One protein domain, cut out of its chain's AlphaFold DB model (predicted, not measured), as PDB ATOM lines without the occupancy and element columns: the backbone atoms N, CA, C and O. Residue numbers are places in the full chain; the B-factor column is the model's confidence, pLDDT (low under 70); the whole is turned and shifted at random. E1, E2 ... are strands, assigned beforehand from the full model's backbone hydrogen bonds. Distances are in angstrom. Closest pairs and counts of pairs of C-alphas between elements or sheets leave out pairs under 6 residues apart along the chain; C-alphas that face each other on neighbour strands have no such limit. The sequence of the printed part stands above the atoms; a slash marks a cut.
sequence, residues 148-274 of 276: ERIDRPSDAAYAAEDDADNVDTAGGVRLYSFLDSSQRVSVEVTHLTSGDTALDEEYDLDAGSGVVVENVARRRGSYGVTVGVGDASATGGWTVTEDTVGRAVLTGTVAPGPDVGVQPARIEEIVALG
ATOM      1  N   GLU A 148     -23.922 -32.038 -27.436       94.31
ATOM      2  CA  GLU A 148     -23.216 -33.296 -27.238       94.31
ATOM      3  C   GLU A 148     -22.111 -33.085 -26.206       94.31
ATOM      4  O   GLU A 148     -21.412 -32.075 -26.220       94.31
ATOM      5  N   ARG A 149     -21.973 -34.017 -25.266       93.50
ATOM      6  CA  ARG A 149     -20.941 -33.947 -24.235       93.50
ATOM      7  C   ARG A 149     -19.893 -35.004 -24.532       93.50
ATOM      8  O   ARG A 149     -20.189 -36.192 -24.459       93.50
ATOM      9  N   ILE A 150     -18.683 -34.545 -24.805       95.31
ATOM     10  CA  ILE A 150     -17.511 -35.375 -25.042       95.31
ATOM     11  C   ILE A 150     -16.685 -35.348 -23.763       95.31
ATOM     12  O   ILE A 150     -16.029 -34.355 -23.439       95.31
ATOM     13  N   ASP A 151     -16.781 -36.438 -23.007       93.88
ATOM     14  CA  ASP A 151     -16.019 -36.639 -21.779       93.88
ATOM     15  C   ASP A 151     -14.679 -37.295 -22.126       93.88
ATOM     16  O   ASP A 151     -14.609 -38.494 -22.412       93.88
ATOM     17  N   ARG A 152     -13.616 -36.487 -22.171       93.38
ATOM     18  CA  ARG A 152     -12.254 -36.998 -22.353       93.38
ATOM     19  C   ARG A 152     -11.753 -37.520 -21.007       93.38
ATOM     20  O   ARG A 152     -12.001 -36.879 -19.986       93.38
ATOM     21  N   PRO A 153     -11.034 -38.652 -20.961       93.81
ATOM     22  CA  PRO A 153     -10.503 -39.142 -19.698       93.81
ATOM     23  C   PRO A 153      -9.508 -38.118 -19.126       93.81
ATOM     24  O   PRO A 153      -8.814 -37.418 -19.861       93.81
ATOM     25  N   SER A 154      -9.475 -37.969 -17.799       88.19
ATOM     26  CA  SER A 154      -8.745 -36.875 -17.137       88.19
ATOM     27  C   SER A 154      -7.231 -36.892 -17.375       88.19
ATOM     28  O   SER A 154      -6.581 -35.858 -17.249       88.19
ATOM     29  N   ASP A 155      -6.670 -38.062 -17.685       92.00
ATOM     30  CA  ASP A 155      -5.266 -38.279 -18.048       92.00
ATOM     31  C   ASP A 155      -4.953 -37.922 -19.513       92.00
ATOM     32  O   ASP A 155      -3.785 -37.798 -19.867       92.00
ATOM     33  N   ALA A 156      -5.974 -37.696 -20.348       92.88
ATOM     34  CA  ALA A 156      -5.823 -37.160 -21.702       92.88
ATOM     35  C   ALA A 156      -5.841 -35.622 -21.757       92.88
ATOM     36  O   ALA A 156      -5.605 -35.047 -22.822       92.88
ATOM     37  N   ALA A 157      -6.128 -34.945 -20.639       94.00
ATOM     38  CA  ALA A 157      -6.083 -33.490 -20.579       94.00
ATOM     39  C   ALA A 157      -4.642 -32.987 -20.721       94.00
ATOM     40  O   ALA A 157      -3.724 -33.521 -20.099       94.00
ATOM     41  N   TYR A 158      -4.448 -31.906 -21.477       96.81
ATOM     42  CA  TYR A 158      -3.139 -31.277 -21.606       96.81
ATOM     43  C   TYR A 158      -2.648 -30.760 -20.244       96.81
ATOM     44  O   TYR A 158      -3.268 -29.884 -19.628       96.81
ATOM     45  N   ALA A 159      -1.543 -31.323 -19.762       96.88
ATOM     46  CA  ALA A 159      -1.011 -31.123 -18.419       96.88
ATOM     47  C   ALA A 159       0.504 -30.866 -18.462       96.88
ATOM     48  O   ALA A 159       1.194 -31.263 -19.399       96.88
ATOM     49  N   ALA A 160       1.017 -30.171 -17.451       97.19
ATOM     50  CA  ALA A 160       2.445 -30.051 -17.200       97.19
ATOM     51  C   ALA A 160       2.991 -31.341 -16.573       97.19
ATOM     52  O   ALA A 160       2.243 -32.088 -15.943       97.19
ATOM     53  N   GLU A 161       4.300 -31.568 -16.713       96.81
ATOM     54  CA  GLU A 161       4.998 -32.681 -16.050       96.81
ATOM     55  C   GLU A 161       5.034 -32.521 -14.521       96.81
ATOM     56  O   GLU A 161       5.013 -33.518 -13.804       96.81
ATOM     57  N   ASP A 162       5.093 -31.279 -14.027       96.94
ATOM     58  CA  ASP A 162       5.006 -30.968 -12.601       96.94
ATOM     59  C   ASP A 162       3.537 -30.797 -12.192       96.94
ATOM     60  O   ASP A 162       2.830 -29.918 -12.692       96.94
ATOM     61  N   ASP A 163       3.073 -31.621 -11.251       95.50
ATOM     62  CA  ASP A 163       1.717 -31.537 -10.707       95.50
ATOM     63  C   ASP A 163       1.429 -30.176 -10.059       95.50
ATOM     64  O   ASP A 163       0.285 -29.715 -10.087       95.50
ATOM     65  N   ALA A 164       2.450 -29.480  -9.546       95.19
ATOM     66  CA  ALA A 164       2.302 -28.133  -9.001       95.19
ATOM     67  C   ALA A 164       1.909 -27.092 -10.064       95.19
ATOM     68  O   ALA A 164       1.369 -26.045  -9.711       95.19
ATOM     69  N   ASP A 165       2.109 -27.383 -11.353       96.00
ATOM     70  CA  ASP A 165       1.696 -26.540 -12.478       96.00
ATOM     71  C   ASP A 165       0.305 -26.909 -13.021       96.00
ATOM     72  O   ASP A 165      -0.241 -26.183 -13.855       96.00
ATOM     73  N   ASN A 166      -0.327 -27.968 -12.508       94.38
ATOM     74  CA  ASN A 166      -1.661 -28.415 -12.907       94.38
ATOM     75  C   ASN A 166      -2.755 -28.014 -11.904       94.38
ATOM     76  O   ASN A 166      -2.542 -28.018 -10.692       94.38
ATOM     77  N   VAL A 167      -3.950 -27.695 -12.405       91.00
ATOM     78  CA  VAL A 167      -5.156 -27.538 -11.577       91.00
ATOM     79  C   VAL A 167      -5.856 -28.882 -11.362       91.00
ATOM     80  O   VAL A 167      -5.739 -29.816 -12.168       91.00
ATOM     81  N   ASP A 168      -6.643 -28.975 -10.291       88.88
ATOM     82  CA  ASP A 168      -7.404 -30.186  -9.963       88.88
ATOM     83  C   ASP A 168      -8.524 -30.461 -10.971       88.88
ATOM     84  O   ASP A 168      -8.780 -31.613 -11.321       88.88
ATOM     85  N   THR A 169      -9.171 -29.405 -11.477       85.06
ATOM     86  CA  THR A 169     -10.271 -29.513 -12.444       85.06
ATOM     87  C   THR A 169      -9.850 -28.985 -13.803       85.06
ATOM     88  O   THR A 169      -9.572 -27.800 -13.956       85.06
ATOM     89  N   ALA A 170      -9.844 -29.855 -14.807       86.44
ATOM     90  CA  ALA A 170      -9.514 -29.471 -16.169       86.44
ATOM     91  C   ALA A 170     -10.541 -28.492 -16.765       86.44
ATOM     92  O   ALA A 170     -11.753 -28.632 -16.584       86.44
ATOM     93  N   GLY A 171     -10.046 -27.527 -17.537       85.12
ATOM     94  CA  GLY A 171     -10.858 -26.699 -18.419       85.12
ATOM     95  C   GLY A 171     -11.393 -27.493 -19.611       85.12
ATOM     96  O   GLY A 171     -10.900 -28.572 -19.947       85.12
ATOM     97  N   GLY A 172     -12.401 -26.936 -20.273       87.62
ATOM     98  CA  GLY A 172     -13.024 -27.514 -21.460       87.62
ATOM     99  C   GLY A 172     -13.505 -26.433 -22.418       87.62
ATOM    100  O   GLY A 172     -13.526 -25.252 -22.064       87.62
ATOM    101  N   VAL A 173     -13.915 -26.855 -23.610       87.56
ATOM    102  CA  VAL A 173     -14.438 -25.988 -24.669       87.56
ATOM    103  C   VAL A 173     -15.922 -26.277 -24.861       87.56
ATOM    104  O   VAL A 173     -16.354 -27.428 -24.846       87.56
ATOM    105  N   ARG A 174     -16.725 -25.229 -25.037       87.12
ATOM    106  CA  ARG A 174     -18.130 -25.353 -25.446       87.12
ATOM    107  C   ARG A 174     -18.368 -24.565 -26.711       87.12
ATOM    108  O   ARG A 174     -18.043 -23.383 -26.733       87.12
ATOM    109  N   LEU A 175     -18.982 -25.202 -27.694       86.69
ATOM    110  CA  LEU A 175     -19.313 -24.640 -28.995       86.69
ATOM    111  C   LEU A 175     -20.811 -24.796 -29.194       86.69
ATOM    112  O   LEU A 175     -21.366 -25.845 -28.877       86.69
ATOM    113  N   TYR A 176     -21.463 -23.772 -29.729       86.81
ATOM    114  CA  TYR A 176     -22.863 -23.880 -30.121       86.81
ATOM    115  C   TYR A 176     -23.048 -23.281 -31.504       86.81
ATOM    116  O   TYR A 176     -22.497 -22.223 -31.797       86.81
ATOM    117  N   SER A 177     -23.817 -23.978 -32.329       86.56
ATOM    118  CA  SER A 177     -24.182 -23.576 -33.674       86.56
ATOM    119  C   SER A 177     -25.525 -22.859 -33.641       86.56
ATOM    120  O   SER A 177     -26.531 -23.401 -33.185       86.56
ATOM    121  N   PHE A 178     -25.546 -21.644 -34.181       87.19
ATOM    122  CA  PHE A 178     -26.781 -20.913 -34.468       87.19
ATOM    123  C   PHE A 178     -27.106 -20.909 -35.967       87.19
ATOM    124  O   PHE A 178     -27.793 -20.020 -36.465       87.19
ATOM    125  N   LEU A 179     -26.575 -21.873 -36.716       83.50
ATOM    126  CA  LEU A 179     -26.850 -22.023 -38.140       83.50
ATOM    127  C   LEU A 179     -28.130 -22.806 -38.393       83.50
ATOM    128  O   LEU A 179     -28.554 -23.599 -37.560       83.50
ATOM    129  N   ASP A 180     -28.695 -22.604 -39.582       83.06
ATOM    130  CA  ASP A 180     -29.894 -23.315 -40.049       83.06
ATOM    131  C   ASP A 180     -29.554 -24.631 -40.770       83.06
ATOM    132  O   ASP A 180     -30.434 -25.334 -41.263       83.06
ATOM    133  N   SER A 181     -28.266 -24.971 -40.856       86.38
ATOM    134  CA  SER A 181     -27.774 -26.204 -41.468       86.38
ATOM    135  C   SER A 181     -26.614 -26.777 -40.667       86.38
ATOM    136  O   SER A 181     -25.901 -26.035 -39.985       86.38
ATOM    137  N   SER A 182     -26.428 -28.093 -40.766       90.88
ATOM    138  CA  SER A 182     -25.295 -28.765 -40.142       90.88
ATOM    139  C   SER A 182     -23.978 -28.309 -40.776       90.88
ATOM    140  O   SER A 182     -23.909 -28.109 -41.992       90.88
ATOM    141  N   GLN A 183     -22.935 -28.152 -39.967       88.00
ATOM    142  CA  GLN A 183     -21.596 -27.761 -40.412       88.00
ATOM    143  C   GLN A 183     -20.531 -28.626 -39.758       88.00
ATOM    144  O   GLN A 183     -20.677 -29.028 -38.606       88.00
ATOM    145  N   ARG A 184     -19.420 -28.819 -40.469       93.12
ATOM    146  CA  ARG A 184     -18.187 -29.307 -39.861       93.12
ATOM    147  C   ARG A 184     -17.384 -28.129 -39.326       93.12
ATOM    148  O   ARG A 184     -17.162 -27.154 -40.045       93.12
ATOM    149  N   VAL A 185     -16.966 -28.232 -38.074       90.44
ATOM    150  CA  VAL A 185     -16.249 -27.193 -37.338       90.44
ATOM    151  C   VAL A 185     -14.919 -27.755 -36.855       90.44
ATOM    152  O   VAL A 185     -14.916 -28.781 -36.181       90.44
ATOM    153  N   SER A 186     -13.807 -27.091 -37.169       94.06
ATOM    154  CA  SER A 186     -12.488 -27.416 -36.615       94.06
ATOM    155  C   SER A 186     -12.212 -26.587 -35.366       94.06
ATOM    156  O   SER A 186     -12.642 -25.436 -35.263       94.06
ATOM    157  N   VAL A 187     -11.529 -27.177 -34.389       93.38
ATOM    158  CA  VAL A 187     -11.263 -26.562 -33.088       93.38
ATOM    159  C   VAL A 187      -9.833 -26.860 -32.688       93.38
ATOM    160  O   VAL A 187      -9.502 -27.992 -32.338       93.38
ATOM    161  N   GLU A 188      -9.017 -25.818 -32.664       95.75
ATOM    162  CA  GLU A 188      -7.649 -25.871 -32.167       95.75
ATOM    163  C   GLU A 188      -7.567 -25.124 -30.834       95.75
ATOM    164  O   GLU A 188      -8.054 -24.001 -30.703       95.75
ATOM    165  N   VAL A 189      -6.939 -25.728 -29.833       94.50
ATOM    166  CA  VAL A 189      -6.585 -25.077 -28.575       94.50
ATOM    167  C   VAL A 189      -5.078 -25.097 -28.427       94.50
ATOM    168  O   VAL A 189      -4.483 -26.170 -28.408       94.50
ATOM    169  N   THR A 190      -4.481 -23.934 -28.184       97.12
ATOM    170  CA  THR A 190      -3.027 -23.780 -28.071       97.12
ATOM    171  C   THR A 190      -2.655 -23.081 -26.767       97.12
ATOM    172  O   THR A 190      -3.167 -22.006 -26.459       97.12
ATOM    173  N   HIS A 191      -1.752 -23.670 -25.981       97.00
ATOM    174  CA  HIS A 191      -1.208 -23.052 -24.773       97.00
ATOM    175  C   HIS A 191      -0.256 -21.913 -25.163       97.00
ATOM    176  O   HIS A 191       0.840 -22.146 -25.664       97.00
ATOM    177  N   LEU A 192      -0.657 -20.665 -24.919       96.25
ATOM    178  CA  LEU A 192      -0.034 -19.472 -25.507       96.25
ATOM    179  C   LEU A 192       1.425 -19.262 -25.094       96.25
ATOM    180  O   LEU A 192       2.193 -18.676 -25.851       96.25
ATOM    181  N   THR A 193       1.818 -19.724 -23.905       96.19
ATOM    182  CA  THR A 193       3.198 -19.558 -23.427       96.19
ATOM    183  C   THR A 193       4.152 -20.565 -24.063       96.19
ATOM    184  O   THR A 193       5.281 -20.202 -24.380       96.19
ATOM    185  N   SER A 194       3.733 -21.826 -24.219       97.06
ATOM    186  CA  SER A 194       4.607 -22.872 -24.776       97.06
ATOM    187  C   SER A 194       4.442 -23.066 -26.282       97.06
ATOM    188  O   SER A 194       5.366 -23.546 -26.928       97.06
ATOM    189  N   GLY A 195       3.304 -22.657 -26.846       97.38
ATOM    190  CA  GLY A 195       2.933 -22.911 -28.236       97.38
ATOM    191  C   GLY A 195       2.407 -24.327 -28.489       97.38
ATOM    192  O   GLY A 195       2.132 -24.658 -29.634       97.38
ATOM    193  N   ASP A 196       2.263 -25.152 -27.448       97.94
ATOM    194  CA  ASP A 196       1.802 -26.534 -27.593       97.94
ATOM    195  C   ASP A 196       0.287 -26.601 -27.817       97.94
ATOM    196  O   ASP A 196      -0.488 -25.897 -27.160       97.94
ATOM    197  N   THR A 197      -0.135 -27.506 -28.695       97.62
ATOM    198  CA  THR A 197      -1.544 -27.793 -28.972       97.62
ATOM    199  C   THR A 197      -2.131 -28.708 -27.893       97.62
ATOM    200  O   THR A 197      -1.673 -29.831 -27.692       97.62
ATOM    201  N   ALA A 198      -3.164 -28.235 -27.198       96.00
ATOM    202  CA  ALA A 198      -3.921 -28.983 -26.192       96.00
ATOM    203  C   ALA A 198      -5.131 -29.740 -26.778       96.00
ATOM    204  O   ALA A 198      -5.581 -30.735 -26.202       96.00
ATOM    205  N   LEU A 199      -5.673 -29.262 -27.902       96.44
ATOM    206  CA  LEU A 199      -6.780 -29.872 -28.644       96.44
ATOM    207  C   LEU A 199      -6.643 -29.510 -30.124       96.44
ATOM    208  O   LEU A 199      -6.334 -28.363 -30.424       96.44
ATOM    209  N   ASP A 200      -6.900 -30.462 -31.013       97.50
ATOM    210  CA  ASP A 200      -7.045 -30.244 -32.457       97.50
ATOM    211  C   ASP A 200      -8.014 -31.307 -32.983       97.50
ATOM    212  O   ASP A 200      -7.644 -32.470 -33.164       97.50
ATOM    213  N   GLU A 201      -9.293 -30.948 -33.067       97.00
ATOM    214  CA  GLU A 201     -10.378 -31.874 -33.402       97.00
ATOM    215  C   GLU A 201     -11.425 -31.209 -34.306       97.00
ATOM    216  O   GLU A 201     -11.610 -29.990 -34.295       97.00
ATOM    217  N   GLU A 202     -12.145 -32.029 -35.072       96.38
ATOM    218  CA  GLU A 202     -13.278 -31.607 -35.895       96.38
ATOM    219  C   GLU A 202     -14.588 -32.187 -35.354       96.38
ATOM    220  O   GLU A 202     -14.640 -33.340 -34.926       96.38
ATOM    221  N   TYR A 203     -15.665 -31.406 -35.437       94.75
ATOM    222  CA  TYR A 203     -17.000 -31.788 -34.983       94.75
ATOM    223  C   TYR A 203     -18.042 -31.495 -36.055       94.75
ATOM    224  O   TYR A 203     -18.021 -30.433 -36.677       94.75
ATOM    225  N   ASP A 204     -18.991 -32.409 -36.233       94.69
ATOM    226  CA  ASP A 204     -20.190 -32.164 -37.030       94.69
ATOM    227  C   ASP A 204     -21.279 -31.597 -36.107       94.69
ATOM    228  O   ASP A 204     -21.771 -32.284 -35.214       94.69
ATOM    229  N   LEU A 205     -21.633 -30.325 -36.292       90.44
ATOM    230  CA  LEU A 205     -22.654 -29.636 -35.506       90.44
ATOM    231  C   LEU A 205     -23.921 -29.460 -36.326       90.44
ATOM    232  O   LEU A 205     -23.914 -28.743 -37.325       90.44
ATOM    233  N   ASP A 206     -25.021 -30.048 -35.865       93.00
ATOM    234  CA  ASP A 206     -26.349 -29.814 -36.425       93.00
ATOM    235  C   ASP A 206     -26.843 -28.380 -36.186       93.00
ATOM    236  O   ASP A 206     -26.366 -27.661 -35.299       93.00
ATOM    237  N   ALA A 207     -27.840 -27.970 -36.970       87.50
ATOM    238  CA  ALA A 207     -28.531 -26.698 -36.790       87.50
ATOM    239  C   ALA A 207     -29.105 -26.565 -35.365       87.50
ATOM    240  O   ALA A 207     -29.808 -27.459 -34.892       87.50
ATOM    241  N   GLY A 208     -28.810 -25.459 -34.672       88.25
ATOM    242  CA  GLY A 208     -29.286 -25.233 -33.299       88.25
ATOM    243  C   GLY A 208     -28.765 -26.250 -32.273       88.25
ATOM    244  O   GLY A 208     -29.451 -26.546 -31.295       88.25
ATOM    245  N   SER A 209     -27.579 -26.819 -32.492       92.50
ATOM    246  CA  SER A 209     -26.939 -27.769 -31.574       92.50
ATOM    247  C   SER A 209     -25.639 -27.208 -30.987       92.50
ATOM    248  O   SER A 209     -25.293 -26.044 -31.187       92.50
ATOM    249  N   GLY A 210     -24.901 -28.022 -30.242       89.69
ATOM    250  CA  GLY A 210     -23.568 -27.679 -29.775       89.69
ATOM    251  C   GLY A 210     -22.764 -28.899 -29.364       89.69
ATOM    252  O   GLY A 210     -23.268 -30.020 -29.356       89.69
ATOM    253  N   VAL A 211     -21.522 -28.665 -28.963       91.88
ATOM    254  CA  VAL A 211     -20.648 -29.671 -28.365       91.88
ATOM    255  C   VAL A 211     -19.943 -29.084 -27.146       91.88
ATOM    256  O   VAL A 211     -19.593 -27.905 -27.099       91.88
ATOM    257  N   VAL A 212     -19.775 -29.904 -26.119       90.44
ATOM    258  CA  VAL A 212     -19.053 -29.608 -24.886       90.44
ATOM    259  C   VAL A 212     -17.947 -30.639 -24.759       90.44
ATOM    260  O   VAL A 212     -18.215 -31.795 -24.443       90.44
ATOM    261  N   VAL A 213     -16.716 -30.198 -24.983       92.31
ATOM    262  CA  VAL A 213     -15.504 -31.004 -24.858       92.31
ATOM    263  C   VAL A 213     -14.915 -30.741 -23.485       92.31
ATOM    264  O   VAL A 213     -14.471 -29.631 -23.181       92.31
ATOM    265  N   GLU A 214     -14.955 -31.744 -22.624       89.94
ATOM    266  CA  GLU A 214     -14.403 -31.645 -21.278       89.94
ATOM    267  C   GLU A 214     -12.972 -32.157 -21.219       89.94
ATOM    268  O   GLU A 214     -12.494 -32.829 -22.130       89.94
ATOM    269  N   ASN A 215     -12.286 -31.818 -20.127       92.69
ATOM    270  CA  ASN A 215     -10.934 -32.284 -19.856       92.69
ATOM    271  C   ASN A 215      -9.947 -31.973 -20.996       92.69
ATOM    272  O   ASN A 215      -9.162 -32.814 -21.416       92.69
ATOM    273  N   VAL A 216      -9.985 -30.735 -21.495       93.69
ATOM    274  CA  VAL A 216      -9.075 -30.247 -22.540       93.69
ATOM    275  C   VAL A 216      -7.714 -29.884 -21.954       93.69
ATOM    276  O   VAL A 216      -6.692 -30.314 -22.481       93.69
ATOM    277  N   ALA A 217      -7.682 -29.123 -20.858       93.69
ATOM    278  CA  ALA A 217      -6.430 -28.611 -20.303       93.69
ATOM    279  C   ALA A 217      -6.459 -28.483 -18.776       93.69
ATOM    280  O   ALA A 217      -7.379 -27.894 -18.213       93.69
ATOM    281  N   ARG A 218      -5.422 -28.998 -18.110       94.12
ATOM    282  CA  ARG A 218      -5.170 -28.869 -16.663       94.12
ATOM    283  C   ARG A 218      -3.970 -27.993 -16.342       94.12
ATOM    284  O   ARG A 218      -3.900 -27.453 -15.244       94.12
ATOM    285  N   ARG A 219      -3.029 -27.836 -17.271       96.00
ATOM    286  CA  ARG A 219      -1.860 -26.980 -17.058       96.00
ATOM    287  C   ARG A 219      -2.302 -25.528 -16.844       96.00
ATOM    288  O   ARG A 219      -3.043 -24.985 -17.668       96.00
ATOM    289  N   ARG A 220      -1.855 -24.890 -15.759       94.75
ATOM    290  CA  ARG A 220      -2.069 -23.455 -15.518       94.75
ATOM    291  C   ARG A 220      -1.431 -22.648 -16.645       94.75
ATOM    292  O   ARG A 220      -0.349 -22.982 -17.121       94.75
ATOM    293  N   GLY A 221      -2.079 -21.560 -17.039       94.31
ATOM    294  CA  GLY A 221      -1.583 -20.696 -18.108       94.31
ATOM    295  C   GLY A 221      -2.689 -20.185 -19.011       94.31
ATOM    296  O   GLY A 221      -3.865 -20.452 -18.775       94.31
ATOM    297  N   SER A 222      -2.308 -19.413 -20.026       93.88
ATOM    298  CA  SER A 222      -3.252 -18.884 -21.012       93.88
ATOM    299  C   SER A 222      -3.302 -19.770 -22.252       93.88
ATOM    300  O   SER A 222      -2.284 -20.301 -22.683       93.88
ATOM    301  N   TYR A 223      -4.485 -19.892 -22.829       92.06
ATOM    302  CA  TYR A 223      -4.823 -20.715 -23.975       92.06
ATOM    303  C   TYR A 223      -5.523 -19.854 -25.019       92.06
ATOM    304  O   TYR A 223      -6.356 -19.019 -24.671       92.06
ATOM    305  N   GLY A 224      -5.194 -20.061 -26.287       91.25
ATOM    306  CA  GLY A 224      -5.985 -19.603 -27.421       91.25
ATOM    307  C   GLY A 224      -6.902 -20.728 -27.886       91.25
ATOM    308  O   GLY A 224      -6.501 -21.887 -27.842       91.25
ATOM    309  N   VAL A 225      -8.112 -20.395 -28.320       90.56
ATOM    310  CA  VAL A 225      -8.967 -21.288 -29.116       90.56
ATOM    311  C   VAL A 225      -9.051 -20.693 -30.509       90.56
ATOM    312  O   VAL A 225      -9.359 -19.509 -30.621       90.56
ATOM    313  N   THR A 226      -8.863 -21.497 -31.544       89.62
ATOM    314  CA  THR A 226      -9.219 -21.169 -32.922       89.62
ATOM    315  C   THR A 226     -10.352 -22.086 -33.353       89.62
ATOM    316  O   THR A 226     -10.251 -23.300 -33.206       89.62
ATOM    317  N   VAL A 227     -11.435 -21.519 -33.877       87.31
ATOM    318  CA  VAL A 227     -12.560 -22.273 -34.439       87.31
ATOM    319  C   VAL A 227     -12.693 -21.948 -35.912       87.31
ATOM    320  O   VAL A 227     -12.814 -20.773 -36.260       87.31
ATOM    321  N   GLY A 228     -12.669 -22.974 -36.757       85.94
ATOM    322  CA  GLY A 228     -12.811 -22.864 -38.203       85.94
ATOM    323  C   GLY A 228     -14.129 -23.448 -38.707       85.94
ATOM    324  O   GLY A 228     -14.581 -24.484 -38.223       85.94
ATOM    325  N   VAL A 229     -14.741 -22.794 -39.696       85.19
ATOM    326  CA  VAL A 229     -15.906 -23.292 -40.445       85.19
ATOM    327  C   VAL A 229     -15.680 -22.990 -41.925       85.19
ATOM    328  O   VAL A 229     -15.753 -21.834 -42.348       85.19
ATOM    329  N   GLY A 230     -15.383 -24.019 -42.722       86.38
ATOM    330  CA  GLY A 230     -14.928 -23.819 -44.101       86.38
ATOM    331  C   GLY A 230     -13.650 -22.974 -44.142       86.38
ATOM    332  O   GLY A 230     -12.676 -23.306 -43.473       86.38
ATOM    333  N   ASP A 231     -13.673 -21.871 -44.893       85.31
ATOM    334  CA  ASP A 231     -12.548 -20.927 -44.997       85.31
ATOM    335  C   ASP A 231     -12.564 -19.826 -43.914       85.31
ATOM    336  O   ASP A 231     -11.630 -19.026 -43.823       85.31
ATOM    337  N   ALA A 232     -13.620 -19.755 -43.095       81.50
ATOM    338  CA  ALA A 232     -13.751 -18.770 -42.025       81.50
ATOM    339  C   ALA A 232     -13.124 -19.283 -40.723       81.50
ATOM    340  O   ALA A 232     -13.232 -20.468 -40.402       81.50
ATOM    341  N   SER A 233     -12.525 -18.392 -39.928       84.25
ATOM    342  CA  SER A 233     -12.039 -18.734 -38.590       84.25
ATOM    343  C   SER A 233     -12.156 -17.586 -37.588       84.25
ATOM    344  O   SER A 233     -12.187 -16.408 -37.948       84.25
ATOM    345  N   ALA A 234     -12.260 -17.943 -36.308       79.50
ATOM    346  CA  ALA A 234     -12.273 -17.019 -35.179       79.50
ATOM    347  C   ALA A 234     -11.321 -17.513 -34.120       79.50
ATOM    348  O   ALA A 234     -11.183 -18.717 -33.910       79.50
ATOM    349  N   THR A 235     -10.749 -16.563 -33.393       84.81
ATOM    350  CA  THR A 235      -9.923 -16.856 -32.238       84.81
ATOM    351  C   THR A 235     -10.495 -16.237 -30.970       84.81
ATOM    352  O   THR A 235     -11.097 -15.164 -30.977       84.81
ATOM    353  N   GLY A 236     -10.318 -16.944 -29.865       82.44
ATOM    354  CA  GLY A 236     -10.596 -16.487 -28.511       82.44
ATOM    355  C   GLY A 236      -9.511 -16.984 -27.570       82.44
ATOM    356  O   GLY A 236      -8.548 -17.618 -28.002       82.44
ATOM    357  N   GLY A 237      -9.652 -16.730 -26.275       83.62
ATOM    358  CA  GLY A 237      -8.705 -17.268 -25.313       83.62
ATOM    359  C   GLY A 237      -9.253 -17.378 -23.906       83.62
ATOM    360  O   GLY A 237     -10.223 -16.718 -23.535       83.62
ATOM    361  N   TRP A 238      -8.608 -18.233 -23.117       85.81
ATOM    362  CA  TRP A 238      -8.836 -18.317 -21.686       85.81
ATOM    363  C   TRP A 238      -7.560 -18.583 -20.902       85.81
ATOM    364  O   TRP A 238      -6.474 -18.671 -21.452       85.81
ATOM    365  N   THR A 239      -7.683 -18.662 -19.591       87.00
ATOM    366  CA  THR A 239      -6.609 -18.798 -18.621       87.00
ATOM    367  C   THR A 239      -7.089 -19.803 -17.595       87.00
ATOM    368  O   THR A 239      -8.173 -19.664 -17.032       87.00
ATOM    369  N   VAL A 240      -6.287 -20.832 -17.376       87.06
ATOM    370  CA  VAL A 240      -6.506 -21.849 -16.354       87.06
ATOM    371  C   VAL A 240      -5.749 -21.414 -15.100       87.06
ATOM    372  O   VAL A 240      -4.532 -21.223 -15.145       87.06
ATOM    373  N   THR A 241      -6.472 -21.232 -13.995       86.25
ATOM    374  CA  THR A 241      -5.940 -20.887 -12.663       86.25
ATOM    375  C   THR A 241      -6.598 -21.769 -11.595       86.25
ATOM    376  O   THR A 241      -7.577 -22.443 -11.903       86.25
ATOM    377  N   GLU A 242      -6.090 -21.770 -10.358       79.81
ATOM    378  CA  GLU A 242      -6.627 -22.599  -9.258       79.81
ATOM    379  C   GLU A 242      -8.096 -22.315  -8.949       79.81
ATOM    380  O   GLU A 242      -8.892 -23.237  -8.791       79.81
ATOM    381  N   ASP A 243      -8.458 -21.033  -8.927       70.44
ATOM    382  CA  ASP A 243      -9.825 -20.582  -8.655       70.44
ATOM    383  C   ASP A 243     -10.715 -20.683  -9.896       70.44
ATOM    384  O   ASP A 243     -11.944 -20.620  -9.839       70.44
ATOM    385  N   THR A 244     -10.087 -20.821 -11.062       58.38
ATOM    386  CA  THR A 244     -10.783 -20.930 -12.327       58.38
ATOM    387  C   THR A 244     -11.179 -22.384 -12.546       58.38
ATOM    388  O   THR A 244     -10.561 -23.105 -13.323       58.38
ATOM    389  N   VAL A 245     -12.349 -22.758 -12.015       49.44
ATOM    390  CA  VAL A 245     -13.221 -23.759 -12.668       49.44
ATOM    391  C   VAL A 245     -13.813 -23.132 -13.948       49.44
ATOM    392  O   VAL A 245     -15.021 -23.120 -14.189       49.44
ATOM    393  N   GLY A 246     -12.961 -22.477 -14.738       41.53
ATOM    394  CA  GLY A 246     -13.341 -21.654 -15.871       41.53
ATOM    395  C   GLY A 246     -13.656 -22.550 -17.033       41.53
ATOM    396  O   GLY A 246     -12.783 -23.133 -17.670       41.53
ATOM    397  N   ARG A 247     -14.946 -22.650 -17.298       46.25
ATOM    398  CA  ARG A 247     -15.471 -23.210 -18.529       46.25
ATOM    399  C   ARG A 247     -15.282 -22.141 -19.597       46.25
ATOM    400  O   ARG A 247     -15.946 -21.110 -19.535       46.25
ATOM    401  N   ALA A 248     -14.392 -22.367 -20.558       42.34
ATOM    402  CA  ALA A 248     -14.335 -21.521 -21.738       42.34
ATOM    403  C   ALA A 248     -15.575 -21.829 -22.587       42.34
ATOM    404  O   ALA A 248     -15.735 -22.928 -23.125       42.34
ATOM    405  N   VAL A 249     -16.506 -20.878 -22.646       43.12
ATOM    406  CA  VAL A 249     -17.669 -20.966 -23.525       43.12
ATOM    407  C   VAL A 249     -17.362 -20.161 -24.768       43.12
ATOM    408  O   VAL A 249     -17.518 -18.944 -24.783       43.12
ATOM    409  N   LEU A 250     -16.922 -20.841 -25.816       44.50
ATOM    410  CA  LEU A 250     -16.673 -20.203 -27.089       44.50
ATOM    411  C   LEU A 250     -17.895 -20.402 -27.985       44.50
ATOM    412  O   LEU A 250     -17.960 -21.338 -28.774       44.50
ATOM    413  N   THR A 251     -18.918 -19.554 -27.857       42.97
ATOM    414  CA  THR A 251     -20.058 -19.680 -28.779       42.97
ATOM    415  C   THR A 251     -19.769 -19.023 -30.114       42.97
ATOM    416  O   THR A 251     -20.024 -17.832 -30.273       42.97
ATOM    417  N   GLY A 252     -19.297 -19.831 -31.062       40.91
ATOM    418  CA  GLY A 252     -19.229 -19.502 -32.481       40.91
ATOM    419  C   GLY A 252     -20.615 -19.250 -33.066       40.91
ATOM    420  O   GLY A 252     -21.246 -20.151 -33.604       40.91
ATOM    421  N   THR A 253     -21.105 -18.017 -32.987       39.50
ATOM    422  CA  THR A 253     -22.291 -17.623 -33.751       39.50
ATOM    423  C   THR A 253     -21.909 -17.425 -35.192       39.50
ATOM    424  O   THR A 253     -21.321 -16.398 -35.471       39.50
ATOM    425  N   VAL A 254     -22.270 -18.342 -36.086       37.66
ATOM    426  CA  VAL A 254     -22.236 -18.074 -37.527       37.66
ATOM    427  C   VAL A 254     -23.570 -17.426 -37.922       37.66
ATOM    428  O   VAL A 254     -24.625 -18.058 -37.832       37.66
ATOM    429  N   ALA A 255     -23.552 -16.136 -38.268       36.31
ATOM    430  CA  ALA A 255     -24.743 -15.356 -38.636       36.31
ATOM    431  C   ALA A 255     -24.546 -14.642 -39.983       36.31
ATOM    432  O   ALA A 255     -23.491 -14.059 -40.169       36.31
ATOM    433  N   PRO A 256     -25.515 -14.642 -40.915       31.59
ATOM    434  CA  PRO A 256     -25.352 -14.052 -42.249       31.59
ATOM    435  C   PRO A 256     -25.059 -12.533 -42.206       31.59
ATOM    436  O   PRO A 256     -25.908 -11.772 -41.756       31.59
ATOM    437  N   GLY A 257     -23.898 -12.061 -42.691       33.75
ATOM    438  CA  GLY A 257     -23.600 -10.619 -42.816       33.75
ATOM    439  C   GLY A 257     -22.174 -10.275 -43.314       33.75
ATOM    440  O   GLY A 257     -21.259 -11.042 -43.032       33.75
ATOM    441  N   PRO A 258     -21.962  -9.152 -44.043       28.52
ATOM    442  CA  PRO A 258     -20.744  -8.886 -44.834       28.52
ATOM    443  C   PRO A 258     -19.575  -8.139 -44.145       28.52
ATOM    444  O   PRO A 258     -18.628  -7.779 -44.836       28.52
ATOM    445  N   ASP A 259     -19.581  -7.907 -42.827       31.61
ATOM    446  CA  ASP A 259     -18.515  -7.142 -42.147       31.61
ATOM    447  C   ASP A 259     -18.034  -7.849 -40.865       31.61
ATOM    448  O   ASP A 259     -18.804  -8.007 -39.916       31.61
ATOM    449  N   VAL A 260     -16.755  -8.256 -40.796       36.25
ATOM    450  CA  VAL A 260     -16.193  -8.963 -39.623       36.25
ATOM    451  C   VAL A 260     -14.994  -8.229 -39.029       36.25
ATOM    452  O   VAL A 260     -13.903  -8.196 -39.597       36.25
ATOM    453  N   GLY A 261     -15.193  -7.691 -37.824       26.59
ATOM    454  CA  GLY A 261     -14.124  -7.341 -36.894       26.59
ATOM    455  C   GLY A 261     -14.024  -8.402 -35.799       26.59
ATOM    456  O   GLY A 261     -14.946  -8.551 -35.000       26.59
ATOM    457  N   VAL A 262     -12.903  -9.123 -35.745       31.45
ATOM    458  CA  VAL A 262     -12.567 -10.025 -34.632       31.45
ATOM    459  C   VAL A 262     -12.136  -9.162 -33.444       31.45
ATOM    460  O   VAL A 262     -11.115  -8.479 -33.522       31.45
ATOM    461  N   GLN A 263     -12.908  -9.152 -32.353       28.61
ATOM    462  CA  GLN A 263     -12.483  -8.515 -31.102       28.61
ATOM    463  C   GLN A 263     -11.914  -9.566 -30.133       28.61
ATOM    464  O   GLN A 263     -12.525 -10.623 -29.970       28.61
ATOM    465  N   PRO A 264     -10.751  -9.311 -29.502       27.52
ATOM    466  CA  PRO A 264     -10.144 -10.242 -28.558       27.52
ATOM    467  C   PRO A 264     -10.986 -10.345 -27.280       27.52
ATOM    468  O   PRO A 264     -11.161  -9.353 -26.574       27.52
ATOM    469  N   ALA A 265     -11.472 -11.551 -26.986       28.78
ATOM    470  CA  ALA A 265     -12.368 -11.836 -25.869       28.78
ATOM    471  C   ALA A 265     -11.622 -12.247 -24.578       28.78
ATOM    472  O   ALA A 265     -10.614 -12.960 -24.642       28.78
ATOM    473  N   ARG A 266     -12.118 -11.822 -23.403       24.52
ATOM    474  CA  ARG A 266     -11.669 -12.289 -22.066       24.52
ATOM    475  C   ARG A 266     -12.596 -13.375 -21.508       24.52
ATOM    476  O   ARG A 266     -13.730 -13.529 -21.925       24.52
ATOM    477  N   ILE A 267     -12.117 -14.139 -20.533       30.83
ATOM    478  CA  ILE A 267     -12.825 -15.289 -19.946       30.83
ATOM    479  C   ILE A 267     -14.084 -14.825 -19.231       30.83
ATOM    480  O   ILE A 267     -13.993 -14.236 -18.162       30.83
ATOM    481  N   GLU A 268     -15.199 -15.096 -19.899       32.12
ATOM    482  CA  GLU A 268     -16.623 -14.797 -19.655       32.12
ATOM    483  C   GLU A 268     -17.292 -14.436 -20.993       32.12
ATOM    484  O   GLU A 268     -18.515 -14.371 -21.098       32.12
ATOM    485  N   GLU A 269     -16.492 -14.245 -22.041       35.62
ATOM    486  CA  GLU A 269     -16.917 -13.706 -23.312       35.62
ATOM    487  C   GLU A 269     -16.935 -14.777 -24.406       35.62
ATOM    488  O   GLU A 269     -15.953 -15.420 -24.776       35.62
ATOM    489  N   ILE A 270     -18.143 -14.958 -24.907       44.03
ATOM    490  CA  ILE A 270     -18.513 -15.747 -26.064       44.03
ATOM    491  C   ILE A 270     -17.803 -15.179 -27.325       44.03
ATOM    492  O   ILE A 270     -17.611 -13.969 -27.413       44.03
ATOM    493  N   VAL A 271     -17.470 -15.970 -28.360       34.91
ATOM    494  CA  VAL A 271     -16.820 -15.471 -29.607       34.91
ATOM    495  C   VAL A 271     -17.676 -15.749 -30.842       34.91
ATOM    496  O   VAL A 271     -17.780 -16.891 -31.257       34.91
ATOM    497  N   ALA A 272     -18.278 -14.713 -31.438       36.06
ATOM    498  CA  ALA A 272     -19.138 -14.836 -32.622       36.06
ATOM    499  C   ALA A 272     -18.323 -14.784 -33.928       36.06
ATOM    500  O   ALA A 272     -17.364 -14.022 -34.028       36.06
ATOM    501  N   LEU A 273     -18.731 -15.569 -34.925       29.78
ATOM    502  CA  LEU A 273     -18.103 -15.729 -36.236       29.78
ATOM    503  C   LEU A 273     -18.984 -15.146 -37.352       29.78
ATOM    504  O   LEU A 273     -20.048 -15.667 -37.645       29.78
ATOM    505  N   GLY A 274     -18.562 -14.088 -38.037       25.22
ATOM    506  CA  GLY A 274     -19.252 -13.692 -39.275       25.22
ATOM    507  C   GLY A 274     -18.847 -14.583 -40.468       25.22
ATOM    508  O   GLY A 274     -17.752 -15.150 -40.443       25.22
TER     509      GLY A 274
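AT A GLANCE: This is residues 148 to 274 of the 276 residues of an uncharacterized protein of Halobacteriales archaeon QS_8_69_26 (UniProt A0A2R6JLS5). Two twisted sheets make a lopsided, loosely formed sandwich, partly face to face: the antiparallel sheet E4 E3 E6 E7 and the smaller mixed sheet E1 E5 E2, where short E1 is at an edge. A long stretch after E7 folds back past E2 and then makes a wide loop ending at residue 274. The printed part has 127 residues, with no named helix and seven named strands, E1 to E7 in chain order; the class is all strand, though under half of the residues are in named elements. The whole is compact, with a radius of gyration of the C-alphas of 14.4 A, yet elongated, spanning 46 by 27 by 23 A.

HOW THE PARTS SIT: E1, residues 148 to 150, is the parallel neighbour of E5, residues 210 to 219, at 23 degrees, with N 150 and O 212 2.8 A apart. On the other side of E5 is E2, residues 166 to 176, antiparallel at 158 degrees, with N 175 and O 211 2.8 A apart. E2 bends by 65 degrees at residue 169. Its residues 173 to 174 form a short parallel pairing with residues 248 to 249. E3, residues 183 to 191, and E4, residues 197 to 205, form a hairpin; N 187 and O 201 are 2.8 A apart. E3 is also antiparallel to E6, residues 221 to 229, with N 188 and O 226 2.9 A apart. E6 and E7, residues 232 to 240, form a second hairpin, with N 225 and O 236 2.8 A apart. Between the sheets, the closest C-alphas of E4 and E5 are those of Ala 198 and Ala 217, 6.4 A apart, and those of E2 and E7 are Gly 171 and Val 240, 6.8 A apart. E4 and E7 are apart.

IN THESE COORDINATES: E1 begins at C-alpha 148, (-23.216, -33.296, -27.238), and is 6.5 A long. E2 is 27.7 A long, E3 26.1 A, E4 22.2 A, E5 25.2 A, E6 26.7 A and E7 26.9 A. E2 begins at C-alpha 166, (-1.661, -28.415, -12.907), and E7 ends at C-alpha 240, (-6.506, -21.849, -16.354).

THE WHOLE: The two C-alphas farthest apart are those of Asp 162 and Pro 258, 46.8 A. The printed part has no cut. The link from E1 to E2, 15 residues, is long, and residues 241 to 274 hold no named element. The mean pLDDT of the printed part is 77.6, and residues 244 to 274 are under 70.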